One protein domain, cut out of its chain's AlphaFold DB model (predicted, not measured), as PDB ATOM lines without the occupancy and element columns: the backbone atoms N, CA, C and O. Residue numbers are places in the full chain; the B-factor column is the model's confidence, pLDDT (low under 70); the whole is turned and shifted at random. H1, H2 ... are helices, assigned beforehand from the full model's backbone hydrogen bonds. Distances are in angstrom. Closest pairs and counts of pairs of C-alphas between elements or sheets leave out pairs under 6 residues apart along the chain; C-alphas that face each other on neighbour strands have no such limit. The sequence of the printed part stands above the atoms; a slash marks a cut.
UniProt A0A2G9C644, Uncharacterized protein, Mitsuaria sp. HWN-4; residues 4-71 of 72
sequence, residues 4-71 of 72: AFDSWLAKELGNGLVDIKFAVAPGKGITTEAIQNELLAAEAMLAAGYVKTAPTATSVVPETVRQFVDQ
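What this domain is: This is residues 4 to 71 of the 72 residues of an uncharacterized protein of Mitsuaria sp. HWN-4 (UniProt A0A2G9C644). The longest helix, H2, and H1 form a loose head with a wide loop, residues 15 to 31, between them. From H2 a free arm, residues 52 to 71, reaches out to the small helix H3 and makes much of the length. The printed part has 68 residues with three named helices, H1, H2, H3 in chain order, and no named strand; the class is all helix. It is extended, with a radius of gyration of the C-alphas of 18.2 A and spans of 55 by 26 by 25 A.

Where its parts are: H2, residues 32 to 47, is 22.9 A long. H1, residues 4 to 14, is 15.6 A long and begins at C-alpha 4 (-7.536, -47.349, -22.381). H3, residues 63 to 70, ends at C-alpha 70 (25.371, -55.509, 3.321).

How they stand to each other: H2, with residues 36 to 40 alone, only just touches H1, with 3 pairs of C-alphas within 8 A; the closest, Phe 5 and Gln 36, are 6.3 A apart. Their tilt is steep, 65 degrees, the same way. H3 is apart from both. In H1, H2 and H3 every O i to N i+4 pair is within hydrogen-bond range.

The domain as a whole: The C-alphas farthest apart, Gly 27 and Gln 71, are 56.3 A apart. The printed part has no cut. Both links are long. Residues 52 to 59 and 71 have pLDDT under 70.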
ATOM      1  N   ALA A   4      -8.588 -48.316 -22.670       88.81
ATOM      2  CA  ALA A   4      -7.536 -47.349 -22.381       88.81
ATOM      3  C   ALA A   4      -7.142 -47.359 -20.897       88.81
ATOM      4  O   ALA A   4      -5.953 -47.363 -20.583       88.81
ATOM      5  N   PHE A   5      -8.125 -47.423 -19.994       91.44
ATOM      6  CA  PHE A   5      -7.873 -47.519 -18.555       91.44
ATOM      7  C   PHE A   5      -7.169 -48.828 -18.203       91.44
ATOM      8  O   PHE A   5      -6.187 -48.810 -17.470       91.44
ATOM      9  N   ASP A   6      -7.613 -49.948 -18.777       91.81
ATOM     10  CA  ASP A   6      -7.004 -51.259 -18.527       91.81
ATOM     11  C   ASP A   6      -5.532 -51.293 -18.982       91.81
ATOM     12  O   ASP A   6      -4.665 -51.812 -18.278       91.81
ATOM     13  N   SER A   7      -5.229 -50.670 -20.127       93.81
ATOM     14  CA  SER A   7      -3.857 -50.551 -20.640       93.81
ATOM     15  C   SER A   7      -2.983 -49.649 -19.763       93.81
ATOM     16  O   SER A   7      -1.830 -49.983 -19.490       93.81
ATOM     17  N   TRP A   8      -3.530 -48.520 -19.300       93.00
ATOM     18  CA  TRP A   8      -2.849 -47.633 -18.355       93.00
ATOM     19  C   TRP A   8      -2.570 -48.352 -17.030       93.00
ATOM     20  O   TRP A   8      -1.435 -48.359 -16.561       93.00
ATOM     21  N   LEU A   9      -3.566 -49.043 -16.475       92.12
ATOM     22  CA  LEU A   9      -3.441 -49.748 -15.204       92.12
ATOM     23  C   LEU A   9      -2.381 -50.852 -15.279       92.12
ATOM     24  O   LEU A   9      -1.556 -50.966 -14.380       92.12
ATOM     25  N   ALA A  10      -2.351 -51.632 -16.363       93.06
ATOM     26  CA  ALA A  10      -1.333 -52.662 -16.563       93.06
ATOM     27  C   ALA A  10       0.094 -52.081 -16.598       93.06
ATOM     28  O   ALA A  10       1.009 -52.658 -16.008       93.06
ATOM     29  N   LYS A  11       0.279 -50.924 -17.248       92.69
ATOM     30  CA  LYS A  11       1.558 -50.201 -17.264       92.69
ATOM     31  C   LYS A  11       1.962 -49.756 -15.859       92.69
ATOM     32  O   LYS A  11       3.094 -49.998 -15.456       92.69
ATOM     33  N   GLU A  12       1.052 -49.137 -15.111       91.44
ATOM     34  CA  GLU A  12       1.374 -48.624 -13.778       91.44
ATOM     35  C   GLU A  12       1.606 -49.739 -12.752       91.44
ATOM     36  O   GLU A  12       2.515 -49.630 -11.931       91.44
ATOM     37  N   LEU A  13       0.891 -50.863 -12.851       91.75
ATOM     38  CA  LEU A  13       1.208 -52.072 -12.084       91.75
ATOM     39  C   LEU A  13       2.635 -52.563 -12.379       91.75
ATOM     40  O   LEU A  13       3.369 -52.907 -11.454       91.75
ATOM     41  N   GLY A  14       3.064 -52.530 -13.647       91.25
ATOM     42  CA  GLY A  14       4.449 -52.819 -14.039       91.25
ATOM     43  C   GLY A  14       5.477 -51.829 -13.474       91.25
ATOM     44  O   GLY A  14       6.613 -52.215 -13.209       91.25
ATOM     45  N   ASN A  15       5.071 -50.580 -13.228       88.94
ATOM     46  CA  ASN A  15       5.893 -49.544 -12.593       88.94
ATOM     47  C   ASN A  15       5.882 -49.609 -11.052       88.94
ATOM     48  O   ASN A  15       6.528 -48.786 -10.404       88.94
ATOM     49  N   GLY A  16       5.165 -50.568 -10.457       91.31
ATOM     50  CA  GLY A  16       5.093 -50.749  -9.007       91.31
ATOM     51  C   GLY A  16       3.949 -50.001  -8.320       91.31
ATOM     52  O   GLY A  16       4.022 -49.762  -7.114       91.31
ATOM     53  N   LEU A  17       2.889 -49.633  -9.046       89.31
ATOM     54  CA  LEU A  17       1.653 -49.141  -8.436       89.31
ATOM     55  C   LEU A  17       1.041 -50.225  -7.532       89.31
ATOM     56  O   LEU A  17       0.770 -51.333  -7.984       89.31
ATOM     57  N   VAL A  18       0.803 -49.891  -6.262       90.75
ATOM     58  CA  VAL A  18       0.249 -50.830  -5.264       90.75
ATOM     59  C   VAL A  18      -1.208 -50.521  -4.921       90.75
ATOM     60  O   VAL A  18      -1.990 -51.438  -4.690       90.75
ATOM     61  N   ASP A  19      -1.583 -49.242  -4.875       87.44
ATOM     62  CA  ASP A  19      -2.917 -48.801  -4.458       87.44
ATOM     63  C   ASP A  19      -3.288 -47.460  -5.113       87.44
ATOM     64  O   ASP A  19      -2.414 -46.637  -5.396       87.44
ATOM     65  N   ILE A  20      -4.590 -47.230  -5.317       84.44
ATOM     66  CA  ILE A  20      -5.161 -45.962  -5.789       84.44
ATOM     67  C   ILE A  20      -6.253 -45.540  -4.808       84.44
ATOM     68  O   ILE A  20      -7.265 -46.221  -4.645       84.44
ATOM     69  N   LYS A  21      -6.092 -44.360  -4.208       84.00
ATOM     70  CA  LYS A  21      -7.086 -43.778  -3.301       84.00
ATOM     71  C   LYS A  21      -7.767 -42.591  -3.957       84.00
ATOM     72  O   LYS A  21      -7.101 -41.673  -4.422       84.00
ATOM     73  N   PHE A  22      -9.093 -42.580  -3.932       81.81
ATOM     74  CA  PHE A  22      -9.898 -41.448  -4.376       81.81
ATOM     75  C   PHE A  22     -11.083 -41.237  -3.433       81.81
ATOM     76  O   PHE A  22     -11.503 -42.148  -2.717       81.81
ATOM     77  N   ALA A  23     -11.615 -40.018  -3.427       84.06
ATOM     78  CA  ALA A  23     -12.781 -39.645  -2.642       84.06
ATOM     79  C   ALA A  23     -13.891 -39.178  -3.581       84.06
ATOM     80  O   ALA A  23     -13.675 -38.330  -4.444       84.06
ATOM     81  N   VAL A  24     -15.088 -39.726  -3.392       82.56
ATOM     82  CA  VAL A  24     -16.277 -39.360  -4.162       82.56
ATOM     83  C   VAL A  24     -17.187 -38.549  -3.255       82.56
ATOM     84  O   VAL A  24     -17.541 -38.994  -2.163       82.56
ATOM     85  N   ALA A  25     -17.563 -37.346  -3.691       83.25
ATOM     86  CA  ALA A  25     -18.504 -36.531  -2.936       83.25
ATOM     87  C   ALA A  25     -19.876 -37.233  -2.864       83.25
ATOM     88  O   ALA A  25     -20.405 -37.636  -3.908       83.25
ATOM     89  N   PRO A  26     -20.477 -37.366  -1.667       78.81
ATOM     90  CA  PRO A  26     -21.774 -38.012  -1.520       78.81
ATOM     91  C   PRO A  26     -22.866 -37.242  -2.275       78.81
ATOM     92  O   PRO A  26     -22.803 -36.022  -2.429       78.81
ATOM     93  N   GLY A  27     -23.877 -37.964  -2.759       79.38
ATOM     94  CA  GLY A  27     -25.017 -37.385  -3.481       79.38
ATOM     95  C   GLY A  27     -24.771 -37.094  -4.966       79.38
ATOM     96  O   GLY A  27     -25.718 -36.764  -5.677       79.38
ATOM     97  N   LYS A  28     -23.543 -37.262  -5.472       74.19
ATOM     98  CA  LYS A  28     -23.283 -37.290  -6.916       74.19
ATOM     99  C   LYS A  28     -23.353 -38.733  -7.405       74.19
ATOM    100  O   LYS A  28     -22.621 -39.587  -6.914       74.19
ATOM    101  N   GLY A  29     -24.231 -39.005  -8.369       73.25
ATOM    102  CA  GLY A  29     -24.290 -40.291  -9.064       73.25
ATOM    103  C   GLY A  29     -23.055 -40.473  -9.941       73.25
ATOM    104  O   GLY A  29     -23.105 -40.217 -11.139       73.25
ATOM    105  N   ILE A  30     -21.930 -40.831  -9.326       83.69
ATOM    106  CA  ILE A  30     -20.659 -41.041 -10.014       83.69
ATOM    107  C   ILE A  30     -20.547 -42.519 -10.366       83.69
ATOM    108  O   ILE A  30     -20.657 -43.392  -9.506       83.69
ATOM    109  N   THR A  31     -20.351 -42.789 -11.652       87.50
ATOM    110  CA  THR A  31     -20.125 -44.137 -12.167       87.50
ATOM    111  C   THR A  31     -18.638 -44.473 -12.123       87.50
ATOM    112  O   THR A  31     -17.780 -43.590 -12.176       87.50
ATOM    113  N   THR A  32     -18.312 -45.765 -12.092       85.12
ATOM    114  CA  THR A  32     -16.925 -46.242 -12.219       85.12
ATOM    115  C   THR A  32     -16.258 -45.722 -13.493       85.12
ATOM    116  O   THR A  32     -15.092 -45.347 -13.477       85.12
ATOM    117  N   GLU A  33     -17.007 -45.647 -14.593       86.50
ATOM    118  CA  GLU A  33     -16.512 -45.147 -15.875       86.50
ATOM    119  C   GLU A  33     -16.138 -43.659 -15.819       86.50
ATOM    120  O   GLU A  33     -15.111 -43.264 -16.367       86.50
ATOM    121  N   ALA A  34     -16.921 -42.839 -15.109       87.62
ATOM    122  CA  ALA A  34     -16.593 -41.431 -14.911       87.62
ATOM    123  C   ALA A  34     -15.262 -41.265 -14.159       87.62
ATOM    124  O   ALA A  34     -14.425 -40.471 -14.581       87.62
ATOM    125  N   ILE A  35     -15.034 -42.071 -13.115       87.06
ATOM    126  CA  ILE A  35     -13.778 -42.067 -12.345       87.06
ATOM    127  C   ILE A  35     -12.593 -42.470 -13.232       87.06
ATOM    128  O   ILE A  35     -11.557 -41.812 -13.219       87.06
ATOM    129  N   GLN A  36     -12.748 -43.529 -14.032       89.81
ATOM    130  CA  GLN A  36     -11.701 -43.993 -14.948       89.81
ATOM    131  C   GLN A  36     -11.326 -42.921 -15.978       89.81
ATOM    132  O   GLN A  36     -10.143 -42.698 -16.233       89.81
ATOM    133  N   ASN A  37     -12.317 -42.232 -16.543       88.56
ATOM    134  CA  ASN A  37     -12.086 -41.171 -17.522       88.56
ATOM    135  C   ASN A  37     -11.414 -39.941 -16.902       88.56
ATOM    136  O   ASN A  37     -10.523 -39.357 -17.517       88.56
ATOM    137  N   GLU A  38     -11.815 -39.553 -15.691       88.56
ATOM    138  CA  GLU A  38     -11.200 -38.436 -14.972       88.56
ATOM    139  C   GLU A  38      -9.728 -38.721 -14.655       88.56
ATOM    140  O   GLU A  38      -8.869 -37.862 -14.856       88.56
ATOM    141  N   LEU A  39      -9.418 -39.957 -14.259       88.88
ATOM    142  CA  LEU A  39      -8.049 -40.382 -14.006       88.88
ATOM    143  C   LEU A  39      -7.197 -40.340 -15.284       88.88
ATOM    144  O   LEU A  39      -6.116 -39.757 -15.280       88.88
ATOM    145  N   LEU A  40      -7.701 -40.869 -16.403       91.00
ATOM    146  CA  LEU A  40      -7.003 -40.790 -17.692       91.00
ATOM    147  C   LEU A  40      -6.772 -39.341 -18.147       91.00
ATOM    148  O   LEU A  40      -5.724 -39.030 -18.714       91.00
ATOM    149  N   ALA A  41      -7.724 -38.442 -17.889       89.44
ATOM    150  CA  ALA A  41      -7.565 -37.024 -18.191       89.44
ATOM    151  C   ALA A  41      -6.462 -36.379 -17.334       89.44
ATOM    152  O   ALA A  41      -5.650 -35.617 -17.862       89.44
ATOM    153  N   ALA A  42      -6.390 -36.708 -16.041       87.00
ATOM    154  CA  ALA A  42      -5.326 -36.232 -15.157       87.00
ATOM    155  C   ALA A  42      -3.936 -36.703 -15.626       87.00
ATOM    156  O   ALA A  42      -3.002 -35.903 -15.704       87.00
ATOM    157  N   GLU A  43      -3.818 -37.968 -16.027       87.44
ATOM    158  CA  GLU A  43      -2.589 -38.550 -16.581       87.44
ATOM    159  C   GLU A  43      -2.163 -37.871 -17.891       87.44
ATOM    160  O   GLU A  43      -0.986 -37.563 -18.091       87.44
ATOM    161  N   ALA A  44      -3.118 -37.545 -18.767       86.75
ATOM    162  CA  ALA A  44      -2.839 -36.781 -19.979       86.75
ATOM    163  C   ALA A  44      -2.315 -35.367 -19.666       86.75
ATOM    164  O   ALA A  44      -1.408 -34.881 -20.345       86.75
ATOM    165  N   MET A  45      -2.836 -34.711 -18.621       87.38
ATOM    166  CA  MET A  45      -2.347 -33.397 -18.178       87.38
ATOM    167  C   MET A  45      -0.936 -33.469 -17.580       87.38
ATOM    168  O   MET A  45      -0.125 -32.571 -17.824       87.38
ATOM    169  N   LEU A  46      -0.624 -34.539 -16.839       84.75
ATOM    170  CA  LEU A  46       0.725 -34.825 -16.345       84.75
ATOM    171  C   LEU A  46       1.707 -35.000 -17.510       84.75
ATOM    172  O   LEU A  46       2.740 -34.334 -17.547       84.75
ATOM    173  N   ALA A  47       1.354 -35.831 -18.496       83.19
ATOM    174  CA  ALA A  47       2.179 -36.079 -19.678       83.19
ATOM    175  C   ALA A  47       2.386 -34.820 -20.538       83.19
ATOM    176  O   ALA A  47       3.457 -34.625 -21.108       83.19
ATOM    177  N   ALA A  48       1.381 -33.944 -20.603       85.94
ATOM    178  CA  ALA A  48       1.464 -32.661 -21.296       85.94
ATOM    179  C   ALA A  48       2.256 -31.585 -20.520       85.94
ATOM    180  O   ALA A  48       2.436 -30.478 -21.024       85.94
ATOM    181  N   GLY A  49       2.741 -31.891 -19.311       83.69
ATOM    182  CA  GLY A  49       3.581 -30.989 -18.521       83.69
ATOM    183  C   GLY A  49       2.817 -29.864 -17.819       83.69
ATOM    184  O   GLY A  49       3.431 -28.897 -17.372       83.69
ATOM    185  N   TYR A  50       1.490 -29.974 -17.688       82.88
ATOM    186  CA  TYR A  50       0.677 -28.979 -16.977       82.88
ATOM    187  C   TYR A  50       0.816 -29.056 -15.450       82.88
ATOM    188  O   TYR A  50       0.361 -28.158 -14.741       82.88
ATOM    189  N   VAL A  51       1.468 -30.098 -14.931       77.00
ATOM    190  CA  VAL A  51       1.758 -30.267 -13.506       77.00
ATOM    191  C   VAL A  51       3.273 -30.250 -13.315       77.00
ATOM    192  O   VAL A  51       4.000 -30.970 -13.999       77.00
ATOM    193  N   LYS A  52       3.764 -29.429 -12.377       63.78
ATOM    194  CA  LYS A  52       5.178 -29.464 -11.973       63.78
ATOM    195  C   LYS A  52       5.499 -30.865 -11.463       63.78
ATOM    196  O   LYS A  52       4.795 -31.367 -10.588       63.78
ATOM    197  N   THR A  53       6.558 -31.475 -11.988       62.50
ATOM    198  CA  THR A  53       7.046 -32.761 -11.493       62.50
ATOM    199  C   THR A  53       7.267 -32.680  -9.986       62.50
ATOM    200  O   THR A  53       7.818 -31.701  -9.473       62.50
ATOM    201  N   ALA A  54       6.797 -33.698  -9.261       61.97
ATOM    202  CA  ALA A  54       7.096 -33.811  -7.844       61.97
ATOM    203  C   ALA A  54       8.626 -33.841  -7.664       61.97
ATOM    204  O   ALA A  54       9.324 -34.439  -8.492       61.97
ATOM    205  N   PRO A  55       9.171 -33.193  -6.619       58.31
ATOM    206  CA  PRO A  55      10.601 -33.233  -6.362       58.31
ATOM    207  C   PRO A  55      11.049 -34.689  -6.219       58.31
ATOM    208  O   PRO A  55      10.441 -35.470  -5.487       58.31
ATOM    209  N   THR A  56      12.106 -35.064  -6.938       65.75
ATOM    210  CA  THR A  56      12.701 -36.395  -6.824       65.75
ATOM    211  C   THR A  56      13.182 -36.585  -5.390       65.75
ATOM    212  O   THR A  56      13.897 -35.732  -4.867       65.75
ATOM    213  N   ALA A  57      12.789 -37.682  -4.738       59.47
ATOM    214  CA  ALA A  57      13.287 -38.001  -3.408       59.47
ATOM    215  C   ALA A  57      14.813 -38.175  -3.477       59.47
ATOM    216  O   ALA A  57      15.314 -39.147  -4.034       59.47
ATOM    217  N   THR A  58      15.560 -37.218  -2.924       64.31
ATOM    218  CA  THR A  58      17.031 -37.242  -2.876       64.31
ATOM    219  C   THR A  58      17.561 -37.990  -1.657       64.31
ATOM    220  O   THR A  58      18.731 -37.839  -1.312       64.31
ATOM    221  N   SER A  59      16.711 -38.737  -0.950       65.81
ATOM    222  CA  SER A  59      17.089 -39.447   0.268       65.81
ATOM    223  C   SER A  59      18.161 -40.487  -0.050       65.81
ATOM    224  O   SER A  59      17.868 -41.577  -0.534       65.81
ATOM    225  N   VAL A  60      19.420 -40.144   0.213       74.88
ATOM    226  CA  VAL A  60      20.535 -41.086   0.156       74.88
ATOM    227  C   VAL A  60      20.496 -41.895   1.446       74.88
ATOM    228  O   VAL A  60      20.490 -41.317   2.532       74.88
ATOM    229  N   VAL A  61      20.461 -43.226   1.344       71.88
ATOM    230  CA  VAL A  61      20.610 -44.094   2.520       71.88
ATOM    231  C   VAL A  61      21.970 -43.785   3.159       71.88
ATOM    232  O   VAL A  61      22.982 -43.901   2.452       71.88
ATOM    233  N   PRO A  62      22.016 -43.380   4.447       81.94
ATOM    234  CA  PRO A  62      23.269 -43.118   5.141       81.94
ATOM    235  C   PRO A  62      24.194 -44.331   5.061       81.94
ATOM    236  O   PRO A  62      23.745 -45.468   5.195       81.94
ATOM    237  N   GLU A  63      25.487 -44.086   4.867       79.19
ATOM    238  CA  GLU A  63      26.499 -45.136   4.695       79.19
ATOM    239  C   GLU A  63      26.486 -46.163   5.840       79.19
ATOM    240  O   GLU A  63      26.615 -47.360   5.614       79.19
ATOM    241  N   THR A  64      26.205 -45.715   7.065       81.62
ATOM    242  CA  THR A  64      26.068 -46.579   8.246       81.62
ATOM    243  C   THR A  64      24.925 -47.591   8.134       81.62
ATOM    244  O   THR A  64      25.060 -48.724   8.587       81.62
ATOM    245  N   VAL A  65      23.805 -47.208   7.516       78.44
ATOM    246  CA  VAL A  65      22.661 -48.100   7.281       78.44
ATOM    247  C   VAL A  65      22.975 -49.070   6.144       78.44
ATOM    248  O   VAL A  65      22.641 -50.246   6.238       78.44
ATOM    249  N   ARG A  66      23.668 -48.604   5.099       82.25
ATOM    250  CA  ARG A  66      24.095 -49.440   3.970       82.25
ATOM    251  C   ARG A  66      25.035 -50.562   4.418       82.25
ATOM    252  O   ARG A  66      24.783 -51.721   4.124       82.25
ATOM    253  N   GLN A  67      26.032 -50.225   5.234       82.19
ATOM    254  CA  GLN A  67      26.976 -51.192   5.801       82.19
ATOM    255  C   GLN A  67      26.305 -52.239   6.695       82.19
ATOM    256  O   GLN A  67      26.744 -53.382   6.716       82.19
ATOM    257  N   PHE A  68      25.247 -51.872   7.423       83.12
ATOM    258  CA  PHE A  68      24.489 -52.827   8.232       83.12
ATOM    259  C   PHE A  68      23.721 -53.838   7.367       83.12
ATOM    260  O   PHE A  68      23.697 -55.025   7.695       83.12
ATOM    261  N   VAL A  69      23.112 -53.364   6.273       80.25
ATOM    262  CA  VAL A  69      22.347 -54.191   5.327       80.25
ATOM    263  C   VAL A  69      23.258 -55.130   4.537       80.25
ATOM    264  O   VAL A  69      22.899 -56.283   4.364       80.25
ATOM    265  N   ASP A  70      24.443 -54.682   4.113       76.38
ATOM    266  CA  ASP A  70      25.371 -55.509   3.321       76.38
ATOM    267  C   ASP A  70      26.097 -56.594   4.151       76.38
ATOM    268  O   ASP A  70      26.749 -57.477   3.592       76.38
ATOM    269  N   GLN A  71      26.026 -56.521   5.485       69.19
ATOM    270  CA  GLN A  71      26.667 -57.465   6.413       69.19
ATOM    271  C   GLN A  71      25.737 -58.583   6.922       69.19
ATOM    272  O   GLN A  71      26.199 -59.434   7.688       69.19
TER     273      GLN A  71